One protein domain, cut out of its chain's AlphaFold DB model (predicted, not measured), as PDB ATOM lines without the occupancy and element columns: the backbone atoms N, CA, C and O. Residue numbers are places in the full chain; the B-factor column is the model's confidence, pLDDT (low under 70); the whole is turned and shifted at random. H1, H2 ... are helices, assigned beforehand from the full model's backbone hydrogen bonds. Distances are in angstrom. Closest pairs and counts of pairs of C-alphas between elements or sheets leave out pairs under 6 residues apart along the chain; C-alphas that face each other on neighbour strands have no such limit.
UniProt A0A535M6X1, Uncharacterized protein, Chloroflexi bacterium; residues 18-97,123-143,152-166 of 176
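AT A GLANCE: This is residues 18 to 97, 123 to 143 and 152 to 166 of the 176 residues of an uncharacterized protein of Chloroflexi bacterium (UniProt A0A535M6X1). Three helices, H4, H5 and H6, form a bundle that runs up and down, each against the one before it, and H1, H2 and H7 make a second group beside it. H2 and H6 lie nearest the middle, H1 joins H6 to H7, and the short H3 sits by the beginning of H4. The printed part has 116 residues with seven named helices, H1 to H7 in order, and no named strand; its class is all helix. It is compact, with a radius of gyration of the C-alphas of 13.8 A and spans of 43 by 31 by 24 A.

IN THESE COORDINATES: H4, the longest helix, covers residues 58 to 79 and 31.4 A, from C-alpha 58 at (-12.394, 13.755, 10.743). H5 is residues 86 to 97, 16.5 A; H6 is 123 to 141, 27.0 A; H2 is 28 to 43, 22.9 A. H1 is residues 18 to 24, H3 is 53 to 56, and H7 is 152 to 166, 21.0 A, ending at C-alpha 166 at (5.884, -2.828, 12.857).

HOW THE PARTS SIT: H4, the hub, forms a hairpin with H5; their closest C-alphas, Leu 69 and Pro 86, are 5.2 A apart. H6 touches H5, closest C-alphas Val 89 and Ala 126 at 4.8 A, opposite ways at a shallow tilt of 30 degrees. H6 touches H4 at Ala 76 and Tyr 137, their closest C-alphas, 5.7 A. H1 touches H6, closest C-alphas Ala 19 and Gly 124 at 4.2 A. H7 touches H2, closest C-alphas Phe 28 and Gly 161 at 5.0 A. H3 and H4 touch only at the corner, closest C-alphas Ile 55 and Gly 61 at 4.9 A. H4 and H7 are apart. Every O i to N i+4 pair is within hydrogen-bond range in H1, H2, H4, H5 and H7, and 14 of 15 in H6; H3 is too short for one.

THE WHOLE: The farthest C-alphas, Arg 78 and Ala 166, are 42.9 A apart. Residues 98 to 122 and 144 to 151 are not printed, with C-alpha gaps of 8.4 A and 24.8 A. Of the links printed whole, none is long. Confidence is under 70 at residues 49 to 56 and 58.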
ATOM      1  N   VAL A  18      -3.530   2.126  28.836       89.25
ATOM      2  CA  VAL A  18      -4.104   2.783  27.661       89.25
ATOM      3  C   VAL A  18      -3.062   3.636  26.942       89.25
ATOM      4  O   VAL A  18      -2.993   3.552  25.724       89.25
ATOM      5  N   ALA A  19      -2.231   4.379  27.674       91.62
ATOM      6  CA  ALA A  19      -1.162   5.197  27.105       91.62
ATOM      7  C   ALA A  19      -0.163   4.360  26.299       91.62
ATOM      8  O   ALA A  19       0.084   4.656  25.135       91.62
ATOM      9  N   ILE A  20       0.357   3.279  26.893       90.44
ATOM     10  CA  ILE A  20       1.318   2.386  26.228       90.44
ATOM     11  C   ILE A  20       0.707   1.784  24.968       90.44
ATOM     12  O   ILE A  20       1.326   1.802  23.909       90.44
ATOM     13  N   LEU A  21      -0.507   1.241  25.074       91.00
ATOM     14  CA  LEU A  21      -1.148   0.583  23.943       91.00
ATOM     15  C   LEU A  21      -1.496   1.579  22.833       91.00
ATOM     16  O   LEU A  21      -1.330   1.256  21.665       91.00
ATOM     17  N   ALA A  22      -1.910   2.796  23.180       89.31
ATOM     18  CA  ALA A  22      -2.141   3.861  22.214       89.31
ATOM     19  C   ALA A  22      -0.852   4.287  21.506       89.31
ATOM     20  O   ALA A  22      -0.866   4.452  20.296       89.31
ATOM     21  N   SER A  23       0.270   4.390  22.223       89.19
ATOM     22  CA  SER A  23       1.556   4.731  21.607       89.19
ATOM     23  C   SER A  23       2.155   3.607  20.757       89.19
ATOM     24  O   SER A  23       2.926   3.889  19.852       89.19
ATOM     25  N   LEU A  24       1.856   2.337  21.049       87.31
ATOM     26  CA  LEU A  24       2.466   1.190  20.354       87.31
ATOM     27  C   LEU A  24       1.572   0.547  19.289       87.31
ATOM     28  O   LEU A  24       2.039  -0.327  18.558       87.31
ATOM     29  N   ALA A  25       0.282   0.876  19.265       82.44
ATOM     30  CA  ALA A  25      -0.712   0.204  18.431       82.44
ATOM     31  C   ALA A  25      -1.703   1.189  17.776       82.44
ATOM     32  O   ALA A  25      -2.863   0.852  17.513       82.44
ATOM     33  N   ASP A  26      -1.255   2.415  17.517       77.19
ATOM     34  CA  ASP A  26      -1.987   3.387  16.704       77.19
ATOM     35  C   ASP A  26      -2.032   2.937  15.226       77.19
ATOM     36  O   ASP A  26      -1.079   2.297  14.769       77.19
ATOM     37  N   PRO A  27      -3.102   3.198  14.438       83.25
ATOM     38  CA  PRO A  27      -4.370   3.887  14.739       83.25
ATOM     39  C   PRO A  27      -5.472   2.987  15.324       83.25
ATOM     40  O   PRO A  27      -6.493   3.463  15.834       83.25
ATOM     41  N   PHE A  28      -5.304   1.665  15.238       86.31
ATOM     42  CA  PHE A  28      -6.359   0.699  15.560       86.31
ATOM     43  C   PHE A  28      -6.766   0.742  17.033       86.31
ATOM     44  O   PHE A  28      -7.957   0.663  17.354       86.31
ATOM     45  N   TYR A  29      -5.795   0.909  17.932       85.94
ATOM     46  CA  TYR A  29      -6.073   1.028  19.354       85.94
ATOM     47  C   TYR A  29      -6.849   2.306  19.684       85.94
ATOM     48  O   TYR A  29      -7.807   2.255  20.456       85.94
ATOM     49  N   CYS A  30      -6.510   3.432  19.056       85.81
ATOM     50  CA  CYS A  30      -7.226   4.693  19.240       85.81
ATOM     51  C   CYS A  30      -8.656   4.639  18.719       85.81
ATOM     52  O   CYS A  30      -9.578   5.107  19.394       85.81
ATOM     53  N   PHE A  31      -8.874   3.999  17.569       87.38
ATOM     54  CA  PHE A  31     -10.218   3.762  17.051       87.38
ATOM     55  C   PHE A  31     -11.054   2.927  18.030       87.38
ATOM     56  O   PHE A  31     -12.169   3.306  18.406       87.38
ATOM     57  N   TRP A  32     -10.494   1.811  18.504       89.38
ATOM     58  CA  TRP A  32     -11.153   0.960  19.488       89.38
ATOM     59  C   TRP A  32     -11.412   1.696  20.811       89.38
ATOM     60  O   TRP A  32     -12.503   1.583  21.376       89.38
ATOM     61  N   TRP A  33     -10.452   2.480  21.304       89.31
ATOM     62  CA  TRP A  33     -10.608   3.244  22.540       89.31
ATOM     63  C   TRP A  33     -11.704   4.302  22.404       89.31
ATOM     64  O   TRP A  33     -12.568   4.397  23.273       89.31
ATOM     65  N   THR A  34     -11.751   5.019  21.279       87.25
ATOM     66  CA  THR A  34     -12.794   6.016  20.995       87.25
ATOM     67  C   THR A  34     -14.179   5.371  20.957       87.25
ATOM     68  O   THR A  34     -15.135   5.911  21.516       87.25
ATOM     69  N   TYR A  35     -14.292   4.163  20.392       86.56
ATOM     70  CA  TYR A  35     -15.523   3.371  20.469       86.56
ATOM     71  C   TYR A  35     -15.922   3.043  21.911       86.56
ATOM     72  O   TYR A  35     -17.085   3.195  22.294       86.56
ATOM     73  N   GLN A  36     -14.967   2.625  22.740       87.50
ATOM     74  CA  GLN A  36     -15.224   2.324  24.150       87.50
ATOM     75  C   GLN A  36     -15.634   3.573  24.936       87.50
ATOM     76  O   GLN A  36     -16.586   3.513  25.716       87.50
ATOM     77  N   PHE A  37     -14.974   4.705  24.694       87.44
ATOM     78  CA  PHE A  37     -15.310   5.989  25.298       87.44
ATOM     79  C   PHE A  37     -16.720   6.436  24.905       87.44
ATOM     80  O   PHE A  37     -17.533   6.776  25.764       87.44
ATOM     81  N   PHE A  38     -17.080   6.316  23.627       86.50
ATOM     82  CA  PHE A  38     -18.435   6.585  23.163       86.50
ATOM     83  C   PHE A  38     -19.477   5.718  23.884       86.50
ATOM     84  O   PHE A  38     -20.453   6.239  24.427       86.50
ATOM     85  N   ARG A  39     -19.249   4.400  23.959       85.50
ATOM     86  CA  ARG A  39     -20.141   3.466  24.669       85.50
ATOM     87  C   ARG A  39     -20.273   3.813  26.151       85.50
ATOM     88  O   ARG A  39     -21.358   3.659  26.705       85.50
ATOM     89  N   PHE A  40     -19.202   4.290  26.776       86.25
ATOM     90  CA  PHE A  40     -19.230   4.816  28.138       86.25
ATOM     91  C   PHE A  40     -20.127   6.057  28.250       86.25
ATOM     92  O   PHE A  40     -21.067   6.041  29.037       86.25
ATOM     93  N   THR A  41     -19.927   7.079  27.413       86.19
ATOM     94  CA  THR A  41     -20.735   8.315  27.475       86.19
ATOM     95  C   THR A  41     -22.228   8.065  27.240       86.19
ATOM     96  O   THR A  41     -23.065   8.692  27.886       86.19
ATOM     97  N   GLN A  42     -22.575   7.112  26.365       84.25
ATOM     98  CA  GLN A  42     -23.961   6.685  26.167       84.25
ATOM     99  C   GLN A  42     -24.550   6.031  27.418       84.25
ATOM    100  O   GLN A  42     -25.688   6.318  27.777       84.25
ATOM    101  N   ARG A  43     -23.787   5.154  28.082       83.19
ATOM    102  CA  ARG A  43     -24.229   4.469  29.307       83.19
ATOM    103  C   ARG A  43     -24.436   5.441  30.462       83.19
ATOM    104  O   ARG A  43     -25.410   5.307  31.189       83.19
ATOM    105  N   GLU A  44     -23.554   6.425  30.595       83.56
ATOM    106  CA  GLU A  44     -23.665   7.466  31.621       83.56
ATOM    107  C   GLU A  44     -24.747   8.515  31.314       83.56
ATOM    108  O   GLU A  44     -24.977   9.417  32.119       83.56
ATOM    109  N   GLY A  45     -25.431   8.403  30.168       81.19
ATOM    110  CA  GLY A  45     -26.524   9.294  29.791       81.19
ATOM    111  C   GLY A  45     -26.066  10.720  29.490       81.19
ATOM    112  O   GLY A  45     -26.813  11.668  29.737       81.19
ATOM    113  N   PHE A  46     -24.839  10.902  28.988       84.12
ATOM    114  CA  PHE A  46     -24.348  12.237  28.654       84.12
ATOM    115  C   PHE A  46     -25.193  12.849  27.522       84.12
ATOM    116  O   PHE A  46     -25.459  12.184  26.514       84.12
ATOM    117  N   PRO A  47     -25.624  14.117  27.659       73.94
ATOM    118  CA  PRO A  47     -26.673  14.719  26.829       73.94
ATOM    119  C   PRO A  47     -26.325  14.797  25.336       73.94
ATOM    120  O   PRO A  47     -27.216  14.946  24.495       73.94
ATOM    121  N   ARG A  48     -25.037  14.707  24.985       77.00
ATOM    122  CA  ARG A  48     -24.539  14.829  23.608       77.00
ATOM    123  C   ARG A  48     -24.071  13.503  22.992       77.00
ATOM    124  O   ARG A  48     -23.549  13.501  21.881       77.00
ATOM    125  N   ALA A  49     -24.318  12.358  23.629       69.06
ATOM    126  CA  ALA A  49     -23.923  11.040  23.119       69.06
ATOM    127  C   ALA A  49     -24.883  10.499  22.023       69.06
ATOM    128  O   ALA A  49     -25.626   9.544  22.243       69.06
ATOM    129  N   ARG A  50     -24.912  11.123  20.831       62.19
ATOM    130  CA  ARG A  50     -25.981  10.898  19.826       62.19
ATOM    131  C   ARG A  50     -25.768   9.745  18.819       62.19
ATOM    132  O   ARG A  50     -26.756   9.155  18.405       62.19
ATOM    133  N   SER A  51     -24.541   9.396  18.414       68.12
ATOM    134  CA  SER A  51     -24.229   8.268  17.488       68.12
ATOM    135  C   SER A  51     -22.711   8.045  17.409       68.12
ATOM    136  O   SER A  51     -22.010   8.985  17.735       68.12
ATOM    137  N   PHE A  52     -22.183   6.872  17.016       66.56
ATOM    138  CA  PHE A  52     -20.724   6.619  16.878       66.56
ATOM    139  C   PHE A  52     -20.174   6.916  15.469       66.56
ATOM    140  O   PHE A  52     -18.971   7.068  15.278       66.56
ATOM    141  N   TRP A  53     -21.049   7.025  14.465       68.94
ATOM    142  CA  TRP A  53     -20.664   7.131  13.049       68.94
ATOM    143  C   TRP A  53     -19.898   8.417  12.676       68.94
ATOM    144  O   TRP A  53     -19.410   8.538  11.557       68.94
ATOM    145  N   TRP A  54     -19.736   9.362  13.607       66.06
ATOM    146  CA  TRP A  54     -18.963  10.593  13.408       66.06
ATOM    147  C   TRP A  54     -17.465  10.372  13.224       66.06
ATOM    148  O   TRP A  54     -16.804  11.261  12.699       66.06
ATOM    149  N   ILE A  55     -16.918   9.221  13.625       64.50
ATOM    150  CA  ILE A  55     -15.481   8.945  13.479       64.50
ATOM    151  C   ILE A  55     -15.037   8.880  12.009       64.50
ATOM    152  O   ILE A  55     -13.864   9.064  11.710       64.50
ATOM    153  N   LEU A  56     -15.984   8.682  11.084       65.69
ATOM    154  CA  LEU A  56     -15.741   8.711   9.639       65.69
ATOM    155  C   LEU A  56     -15.583  10.133   9.075       65.69
ATOM    156  O   LEU A  56     -15.132  10.296   7.946       65.69
ATOM    157  N   LEU A  57     -15.952  11.164   9.841       73.88
ATOM    158  CA  LEU A  57     -15.831  12.566   9.453       73.88
ATOM    159  C   LEU A  57     -14.772  13.232  10.341       73.88
ATOM    160  O   LEU A  57     -15.090  13.596  11.470       73.88
ATOM    161  N   PRO A  58     -13.530  13.439   9.873       66.94
ATOM    162  CA  PRO A  58     -12.394  13.755  10.743       66.94
ATOM    163  C   PRO A  58     -12.603  15.019  11.594       66.94
ATOM    164  O   PRO A  58     -12.398  15.000  12.804       66.94
ATOM    165  N   ILE A  59     -13.099  16.107  10.995       76.94
ATOM    166  CA  ILE A  59     -13.348  17.370  11.714       76.94
ATOM    167  C   ILE A  59     -14.547  17.242  12.660       76.94
ATOM    168  O   ILE A  59     -14.501  17.685  13.809       76.94
ATOM    169  N   PHE A  60     -15.628  16.617  12.192       79.69
ATOM    170  CA  PHE A  60     -16.826  16.423  13.005       79.69
ATOM    171  C   PHE A  60     -16.548  15.491  14.189       79.69
ATOM    172  O   PHE A  60     -17.066  15.706  15.282       79.69
ATOM    173  N   GLY A  61     -15.675  14.503  14.007       80.75
ATOM    174  CA  GLY A  61     -15.291  13.585  15.058       80.75
ATOM    175  C   GLY A  61     -14.482  14.234  16.169       80.75
ATOM    176  O   GLY A  61     -14.768  13.994  17.341       80.75
ATOM    177  N   LEU A  62     -13.559  15.141  15.833       83.81
ATOM    178  CA  LEU A  62     -12.875  15.960  16.841       83.81
ATOM    179  C   LEU A  62     -13.874  16.808  17.636       83.81
ATOM    180  O   LEU A  62     -13.792  16.874  18.862       83.81
ATOM    181  N   TYR A  63     -14.859  17.405  16.961       86.19
ATOM    182  CA  TYR A  63     -15.898  18.185  17.630       86.19
ATOM    183  C   TYR A  63     -16.745  17.339  18.594       86.19
ATOM    184  O   TYR A  63     -16.979  17.751  19.731       86.19
ATOM    185  N   VAL A  64     -17.180  16.145  18.182       85.12
ATOM    186  CA  VAL A  64     -17.953  15.249  19.057       85.12
ATOM    187  C   VAL A  64     -17.106  14.762  20.233       85.12
ATOM    188  O   VAL A  64     -17.586  14.764  21.367       85.12
ATOM    189  N   LEU A  65     -15.836  14.425  20.002       88.06
ATOM    190  CA  LEU A  65     -14.916  14.051  21.072       88.06
ATOM    191  C   LEU A  65     -14.743  15.193  22.084       88.06
ATOM    192  O   LEU A  65     -14.807  14.959  23.290       88.06
ATOM    193  N   TRP A  66     -14.613  16.437  21.612       89.94
ATOM    194  CA  TRP A  66     -14.567  17.616  22.480       89.94
ATOM    195  C   TRP A  66     -15.832  17.744  23.328       89.94
ATOM    196  O   TRP A  66     -15.735  17.939  24.538       89.94
ATOM    197  N   GLN A  67     -17.014  17.579  22.725       90.00
ATOM    198  CA  GLN A  67     -18.283  17.625  23.456       90.00
ATOM    199  C   GLN A  67     -18.363  16.549  24.542       90.00
ATOM    200  O   GLN A  67     -18.806  16.834  25.650       90.00
ATOM    201  N   GLN A  68     -17.925  15.327  24.244       90.00
ATOM    202  CA  GLN A  68     -17.937  14.220  25.198       90.00
ATOM    203  C   GLN A  68     -16.948  14.424  26.352       90.00
ATOM    204  O   GLN A  68     -17.255  14.090  27.496       90.00
ATOM    205  N   LEU A  69     -15.771  14.984  26.068       91.75
ATOM    206  CA  LEU A  69     -14.786  15.348  27.087       91.75
ATOM    207  C   LEU A  69     -15.273  16.522  27.949       91.75
ATOM    208  O   LEU A  69     -15.043  16.528  29.156       91.75
ATOM    209  N   ASP A  70     -15.963  17.498  27.359       92.56
ATOM    210  CA  ASP A  70     -16.591  18.606  28.090       92.56
ATOM    211  C   ASP A  70     -17.724  18.110  29.003       92.56
ATOM    212  O   ASP A  70     -17.817  18.512  30.164       92.56
ATOM    213  N   ASP A  71     -18.538  17.167  28.524       91.00
ATOM    214  CA  ASP A  71     -19.558  16.503  29.338       91.00
ATOM    215  C   ASP A  71     -18.919  15.697  30.486       91.00
ATOM    216  O   ASP A  71     -19.384  15.788  31.625       91.00
ATOM    217  N   LEU A  72     -17.806  14.988  30.236       90.88
ATOM    218  CA  LEU A  72     -17.037  14.299  31.280       90.88
ATOM    219  C   LEU A  72     -16.483  15.280  32.318       90.88
ATOM    220  O   LEU A  72     -16.598  15.029  33.515       90.88
ATOM    221  N   ARG A  73     -15.916  16.412  31.885       92.62
ATOM    222  CA  ARG A  73     -15.422  17.464  32.782       92.62
ATOM    223  C   ARG A  73     -16.538  17.976  33.697       92.62
ATOM    224  O   ARG A  73     -16.343  18.058  34.907       92.62
ATOM    225  N   LYS A  74     -17.712  18.280  33.137       91.25
ATOM    226  CA  LYS A  74     -18.892  18.730  33.897       91.25
ATOM    227  C   LYS A  74     -19.423  17.654  34.841       91.25
ATOM    228  O   LYS A  74     -19.895  17.966  35.931       91.25
ATOM    229  N   ALA A  75     -19.367  16.389  34.436       88.12
ATOM    230  CA  ALA A  75     -19.756  15.271  35.286       88.12
ATOM    231  C   ALA A  75     -18.777  15.095  36.461       88.12
ATOM    232  O   ALA A  75     -19.226  14.955  37.596       88.12
ATOM    233  N   ALA A  76     -17.468  15.199  36.206       89.06
ATOM    234  CA  ALA A  76     -16.415  15.143  37.220       89.06
ATOM    235  C   ALA A  76     -16.526  16.280  38.250       89.06
ATOM    236  O   ALA A  76     -16.269  16.069  39.432       89.06
ATOM    237  N   GLU A  77     -16.975  17.468  37.833       89.25
ATOM    238  CA  GLU A  77     -17.277  18.582  38.743       89.25
ATOM    239  C   GLU A  77     -18.371  18.237  39.757       89.25
ATOM    240  O   GLU A  77     -18.278  18.631  40.918       89.25
ATOM    241  N   ARG A  78     -19.383  17.465  39.347       87.94
ATOM    242  CA  ARG A  78     -20.484  17.044  40.228       87.94
ATOM    243  C   ARG A  78     -20.089  15.910  41.170       87.94
ATOM    244  O   ARG A  78     -20.627  15.832  42.267       87.94
ATOM    245  N   THR A  79     -19.178  15.035  40.749       85.94
ATOM    246  CA  THR A  79     -18.712  13.879  41.537       85.94
ATOM    247  C   THR A  79     -17.424  14.151  42.317       85.94
ATOM    248  O   THR A  79     -16.896  13.240  42.945       85.94
ATOM    249  N   ASN A  80     -16.917  15.391  42.286       86.31
ATOM    250  CA  ASN A  80     -15.650  15.806  42.896       86.31
ATOM    251  C   ASN A  80     -14.454  14.919  42.480       86.31
ATOM    252  O   ASN A  80     -13.635  14.516  43.303       86.31
ATOM    253  N   SER A  81     -14.394  14.578  41.190       87.62
ATOM    254  CA  SER A  81     -13.369  13.711  40.588       87.62
ATOM    255  C   SER A  81     -12.352  14.517  39.769       87.62
ATOM    256  O   SER A  81     -12.527  15.717  39.541       87.62
ATOM    257  N   GLU A  82     -11.289  13.860  39.296       87.88
ATOM    258  CA  GLU A  82     -10.288  14.479  38.419       87.88
ATOM    259  C   GLU A  82     -10.950  15.039  37.152       87.88
ATOM    260  O   GLU A  82     -11.715  14.357  36.466       87.88
ATOM    261  N   ARG A  83     -10.660  16.305  36.840       88.94
ATOM    262  CA  ARG A  83     -11.244  17.000  35.692       88.94
ATOM    263  C   ARG A  83     -10.334  16.855  34.485       88.94
ATOM    264  O   ARG A  83      -9.159  17.204  34.545       88.94
ATOM    265  N   VAL A  84     -10.906  16.436  33.360       92.62
ATOM    266  CA  VAL A  84     -10.208  16.486  32.074       92.62
ATOM    267  C   VAL A  84     -10.210  17.913  31.523       92.62
ATOM    268  O   VAL A  84     -11.197  18.637  31.668       92.62
ATOM    269  N   ASN A  85      -9.125  18.313  30.855       93.75
ATOM    270  CA  ASN A  85      -9.107  19.497  29.999       93.75
ATOM    271  C   ASN A  85      -9.361  19.065  28.539       93.75
ATOM    272  O   ASN A  85      -8.441  18.544  27.902       93.75
ATOM    273  N   PRO A  86     -10.570  19.289  27.982       92.44
ATOM    274  CA  PRO A  86     -10.906  18.849  26.627       92.44
ATOM    275  C   PRO A  86     -10.009  19.468  25.556       92.44
ATOM    276  O   PRO A  86      -9.651  18.797  24.593       92.44
ATOM    277  N   ALA A  87      -9.622  20.737  25.727       93.12
ATOM    278  CA  ALA A  87      -8.793  21.451  24.759       93.12
ATOM    279  C   ALA A  87      -7.368  20.888  24.706       93.12
ATOM    280  O   ALA A  87      -6.803  20.774  23.625       93.12
ATOM    281  N   LEU A  88      -6.814  20.487  25.855       95.25
ATOM    282  CA  LEU A  88      -5.506  19.837  25.911       95.25
ATOM    283  C   LEU A  88      -5.540  18.471  25.222       95.25
ATOM    284  O   LEU A  88      -4.689  18.200  24.383       95.25
ATOM    285  N   VAL A  89      -6.543  17.638  25.524       94.94
ATOM    286  CA  VAL A  89      -6.686  16.317  24.888       94.94
ATOM    287  C   VAL A  89      -6.841  16.461  23.374       94.94
ATOM    288  O   VAL A  89      -6.155  15.772  22.625       94.94
ATOM    289  N   LEU A  90      -7.674  17.398  22.905       93.75
ATOM    290  CA  LEU A  90      -7.792  17.669  21.472       93.75
ATOM    291  C   LEU A  90      -6.499  18.209  20.863       93.75
ATOM    292  O   LEU A  90      -6.143  17.790  19.769       93.75
ATOM    293  N   GLY A  91      -5.806  19.122  21.545       94.75
ATOM    294  CA  GLY A  91      -4.538  19.671  21.072       94.75
ATOM    295  C   GLY A  91      -3.482  18.585  20.874       94.75
ATOM    296  O   GLY A  91      -2.800  18.581  19.853       94.75
ATOM    297  N   LEU A  92      -3.408  17.622  21.795       96.44
ATOM    298  CA  LEU A  92      -2.529  16.459  21.677       96.44
ATOM    299  C   LEU A  92      -2.923  15.558  20.500       96.44
ATOM    300  O   LEU A  92      -2.053  15.166  19.728       96.44
ATOM    301  N   ILE A  93      -4.219  15.286  20.304       93.50
ATOM    302  CA  ILE A  93      -4.697  14.496  19.155       93.50
ATOM    303  C   ILE A  93      -4.374  15.197  17.835       93.50
ATOM    304  O   ILE A  93      -3.845  14.573  16.922       93.50
ATOM    305  N   ILE A  94      -4.648  16.499  17.732       93.31
ATOM    306  CA  ILE A  94      -4.346  17.295  16.536       93.31
ATOM    307  C   ILE A  94      -2.837  17.315  16.271       93.31
ATOM    308  O   ILE A  94      -2.424  17.161  15.125       93.31
ATOM    309  N   GLY A  95      -2.016  17.461  17.315       94.12
ATOM    310  CA  GLY A  95      -0.562  17.370  17.208       94.12
ATOM    311  C   GLY A  95      -0.096  16.002  16.705       94.12
ATOM    312  O   GLY A  95       0.769  15.945  15.834       94.12
ATOM    313  N   GLY A  96      -0.706  14.916  17.192       92.69
ATOM    314  CA  GLY A  96      -0.446  13.558  16.712       92.69
ATOM    315  C   GLY A  96      -0.781  13.387  15.230       92.69
ATOM    316  O   GLY A  96       0.075  12.998  14.445       92.69
ATOM    317  N   LEU A  97      -1.977  13.814  14.817       91.44
ATOM    318  CA  LEU A  97      -2.403  13.779  13.413       91.44
ATOM    319  C   LEU A  97      -1.519  14.647  12.500       91.44
ATOM    320  O   LEU A  97      -1.284  14.306  11.340       91.44
ATOM    321  N   ILE A 123      -0.448  10.996  20.964       94.50
ATOM    322  CA  ILE A 123      -1.666  10.190  21.015       94.50
ATOM    323  C   ILE A 123      -1.755   9.403  22.331       94.50
ATOM    324  O   ILE A 123      -2.791   9.430  23.002       94.50
ATOM    325  N   GLY A 124      -0.656   8.781  22.766       93.94
ATOM    326  CA  GLY A 124      -0.583   8.109  24.065       93.94
ATOM    327  C   GLY A 124      -0.885   9.037  25.239       93.94
ATOM    328  O   GLY A 124      -1.675   8.685  26.118       93.94
ATOM    329  N   ALA A 125      -0.322  10.247  25.233       95.25
ATOM    330  CA  ALA A 125      -0.583  11.269  26.242       95.25
ATOM    331  C   ALA A 125      -2.047  11.734  26.225       95.25
ATOM    332  O   ALA A 125      -2.665  11.850  27.284       95.25
ATOM    333  N   ALA A 126      -2.638  11.932  25.042       95.25
ATOM    334  CA  ALA A 126      -4.043  12.314  24.914       95.25
ATOM    335  C   ALA A 126      -4.972  11.275  25.555       95.25
ATOM    336  O   ALA A 126      -5.843  11.615  26.363       95.25
ATOM    337  N   LEU A 127      -4.762   9.999  25.222       94.31
ATOM    338  CA  LEU A 127      -5.572   8.904  25.742       94.31
ATOM    339  C   LEU A 127      -5.298   8.639  27.226       94.31
ATOM    340  O   LEU A 127      -6.237   8.316  27.951       94.31
ATOM    341  N   TYR A 128      -4.063   8.827  27.703       94.62
ATOM    342  CA  TYR A 128      -3.744   8.797  29.132       94.62
ATOM    343  C   TYR A 128      -4.589   9.813  29.905       94.62
ATOM    344  O   TYR A 128      -5.284   9.439  30.849       94.62
ATOM    345  N   THR A 129      -4.567  11.079  29.480       94.38
ATOM    346  CA  THR A 129      -5.279  12.172  30.154       94.38
ATOM    347  C   THR A 129      -6.794  11.991  30.099       94.38
ATOM    348  O   THR A 129      -7.494  12.267  31.071       94.38
ATOM    349  N   ALA A 130      -7.332  11.510  28.979       93.81
ATOM    350  CA  ALA A 130      -8.758  11.222  28.893       93.81
ATOM    351  C   ALA A 130      -9.145  10.026  29.782       93.81
ATOM    352  O   ALA A 130     -10.143  10.078  30.504       93.81
ATOM    353  N   GLN A 131      -8.345   8.957  29.774       93.75
ATOM    354  CA  GLN A 131      -8.607   7.755  30.561       93.75
ATOM    355  C   GLN A 131      -8.431   7.986  32.069       93.75
ATOM    356  O   GLN A 131      -9.180   7.380  32.834       93.75
ATOM    357  N   SER A 132      -7.496   8.835  32.517       92.44
ATOM    358  CA  SER A 132      -7.334   9.165  33.945       92.44
ATOM    359  C   SER A 132      -8.610   9.783  34.507       92.44
ATOM    360  O   SER A 132      -9.147   9.285  35.497       92.44
ATOM    361  N   ALA A 133      -9.179  10.759  33.800       91.50
ATOM    362  CA  ALA A 133     -10.433  11.393  34.181       91.50
ATOM    363  C   ALA A 133     -11.628  10.426  34.144       91.50
ATOM    364  O   ALA A 133     -12.441  10.426  35.066       91.50
ATOM    365  N   VAL A 134     -11.725   9.558  33.126       91.00
ATOM    366  CA  VAL A 134     -12.767   8.512  33.071       91.00
ATOM    367  C   VAL A 134     -12.653   7.570  34.268       91.00
ATOM    368  O   VAL A 134     -13.648   7.287  34.933       91.00
ATOM    369  N   SER A 135     -11.445   7.091  34.561       89.94
ATOM    370  CA  SER A 135     -11.212   6.167  35.669       89.94
ATOM    371  C   SER A 135     -11.452   6.834  37.026       89.94
ATOM    372  O   SER A 135     -12.040   6.206  37.901       89.94
ATOM    373  N   SER A 136     -11.078   8.106  37.194       88.88
ATOM    374  CA  SER A 136     -11.357   8.892  38.402       88.88
ATOM    375  C   SER A 136     -12.860   9.112  38.609       88.88
ATOM    376  O   SER A 136     -13.380   8.873  39.698       88.88
ATOM    377  N   TYR A 137     -13.583   9.479  37.544       89.69
ATOM    378  CA  TYR A 137     -15.041   9.613  37.566       89.69
ATOM    379  C   TYR A 137     -15.731   8.304  37.970       89.69
ATOM    380  O   TYR A 137     -16.593   8.293  38.849       89.69
ATOM    381  N   LEU A 138     -15.329   7.184  37.361       88.12
ATOM    382  CA  LEU A 138     -15.882   5.867  37.674       88.12
ATOM    383  C   LEU A 138     -15.557   5.433  39.105       88.12
ATOM    384  O   LEU A 138     -16.438   4.909  39.774       88.12
ATOM    385  N   ALA A 139     -14.346   5.700  39.601       87.25
ATOM    386  CA  ALA A 139     -13.975   5.393  40.982       87.25
ATOM    387  C   ALA A 139     -14.820   6.177  42.002       87.25
ATOM    388  O   ALA A 139     -15.191   5.631  43.038       87.25
ATOM    389  N   ALA A 140     -15.162   7.434  41.702       87.25
ATOM    390  CA  ALA A 140     -16.025   8.240  42.563       87.25
ATOM    391  C   ALA A 140     -17.498   7.803  42.505       87.25
ATOM    392  O   ALA A 140     -18.189   7.820  43.522       87.25
ATOM    393  N   LYS A 141     -17.991   7.416  41.322       85.69
ATOM    394  CA  LYS A 141     -19.396   7.036  41.114       85.69
ATOM    395  C   LYS A 141     -19.701   5.582  41.500       85.69
ATOM    396  O   LYS A 141     -20.797   5.307  41.984       85.69
ATOM    397  N   TYR A 142     -18.748   4.669  41.310       85.88
ATOM    398  CA  TYR A 142     -18.884   3.224  41.535       85.88
ATOM    399  C   TYR A 142     -17.674   2.664  42.322       85.88
ATOM    400  O   TYR A 142     -16.827   1.963  41.765       85.88
ATOM    401  N   PRO A 143     -17.576   2.925  43.640       75.19
ATOM    402  CA  PRO A 143     -16.361   2.684  44.433       75.19
ATOM    403  C   PRO A 143     -15.983   1.205  44.637       75.19
ATOM    404  O   PRO A 143     -14.851   0.909  45.009       75.19
ATOM    405  N   VAL A 152     -11.236  -8.961  24.836       83.06
ATOM    406  CA  VAL A 152     -10.929  -9.538  23.508       83.06
ATOM    407  C   VAL A 152     -10.771  -8.447  22.443       83.06
ATOM    408  O   VAL A 152      -9.835  -8.489  21.655       83.06
ATOM    409  N   GLY A 153     -11.636  -7.426  22.459       82.25
ATOM    410  CA  GLY A 153     -11.529  -6.295  21.534       82.25
ATOM    411  C   GLY A 153     -10.266  -5.453  21.743       82.25
ATOM    412  O   GLY A 153      -9.679  -5.008  20.766       82.25
ATOM    413  N   GLU A 154      -9.824  -5.283  22.993       84.62
ATOM    414  CA  GLU A 154      -8.557  -4.611  23.328       84.62
ATOM    415  C   GLU A 154      -7.377  -5.406  22.771       84.62
ATOM    416  O   GLU A 154      -6.522  -4.842  22.105       84.62
ATOM    417  N   THR A 155      -7.372  -6.727  22.972       86.44
ATOM    418  CA  THR A 155      -6.329  -7.618  22.454       86.44
ATOM    419  C   THR A 155      -6.260  -7.584  20.934       86.44
ATOM    420  O   THR A 155      -5.176  -7.410  20.389       86.44
ATOM    421  N   VAL A 156      -7.396  -7.701  20.242       87.50
ATOM    422  CA  VAL A 156      -7.435  -7.644  18.772       87.50
ATOM    423  C   VAL A 156      -6.944  -6.286  18.266       87.50
ATOM    424  O   VAL A 156      -6.117  -6.247  17.359       87.50
ATOM    425  N   ALA A 157      -7.394  -5.182  18.871       88.69
ATOM    426  CA  ALA A 157      -6.961  -3.841  18.487       88.69
ATOM    427  C   ALA A 157      -5.457  -3.632  18.716       88.69
ATOM    428  O   ALA A 157      -4.782  -3.080  17.851       88.69
ATOM    429  N   THR A 158      -4.921  -4.116  19.840       88.56
ATOM    430  CA  THR A 158      -3.484  -4.075  20.127       88.56
ATOM    431  C   THR A 158      -2.686  -4.896  19.122       88.56
ATOM    432  O   THR A 158      -1.717  -4.388  18.581       88.56
ATOM    433  N   VAL A 159      -3.088  -6.139  18.835       91.19
ATOM    434  CA  VAL A 159      -2.356  -7.000  17.891       91.19
ATOM    435  C   VAL A 159      -2.336  -6.378  16.496       91.19
ATOM    436  O   VAL A 159      -1.270  -6.273  15.896       91.19
ATOM    437  N   LEU A 160      -3.487  -5.923  15.991       91.56
ATOM    438  CA  LEU A 160      -3.567  -5.279  14.677       91.56
ATOM    439  C   LEU A 160      -2.755  -3.984  14.624       91.56
ATOM    440  O   LEU A 160      -2.018  -3.767  13.665       91.56
ATOM    441  N   GLY A 161      -2.856  -3.148  15.658       88.62
ATOM    442  CA  GLY A 161      -2.099  -1.906  15.734       88.62
ATOM    443  C   GLY A 161      -0.597  -2.141  15.808       88.62
ATOM    444  O   GLY A 161       0.137  -1.553  15.029       88.62
ATOM    445  N   SER A 162      -0.127  -3.060  16.651       89.62
ATOM    446  CA  SER A 162       1.305  -3.362  16.747       89.62
ATOM    447  C   SER A 162       1.868  -3.967  15.461       89.62
ATOM    448  O   SER A 162       2.987  -3.634  15.077       89.62
ATOM    449  N   LEU A 163       1.101  -4.813  14.761       93.06
ATOM    450  CA  LEU A 163       1.490  -5.308  13.435       93.06
ATOM    451  C   LEU A 163       1.594  -4.167  12.419       93.06
ATOM    452  O   LEU A 163       2.540  -4.129  11.635       93.06
ATOM    453  N   PHE A 164       0.652  -3.225  12.450       90.81
ATOM    454  CA  PHE A 164       0.679  -2.051  11.586       90.81
ATOM    455  C   PHE A 164       1.883  -1.151  11.887       90.81
ATOM    456  O   PHE A 164       2.632  -0.824  10.972       90.81
ATOM    457  N   THR A 165       2.147  -0.827  13.156       88.94
ATOM    458  CA  THR A 165       3.328  -0.051  13.565       88.94
ATOM    459  C   THR A 165       4.628  -0.743  13.158       88.94
ATOM    460  O   THR A 165       5.531  -0.091  12.638       88.94
ATOM    461  N   ALA A 166       4.726  -2.066  13.320       90.62
ATOM    462  CA  ALA A 166       5.884  -2.828  12.857       90.62
ATOM    463  C   ALA A 166       6.065  -2.723  11.333       90.62
ATOM    464  O   ALA A 166       7.184  -2.538  10.861       90.62
TER     465      ALA A 166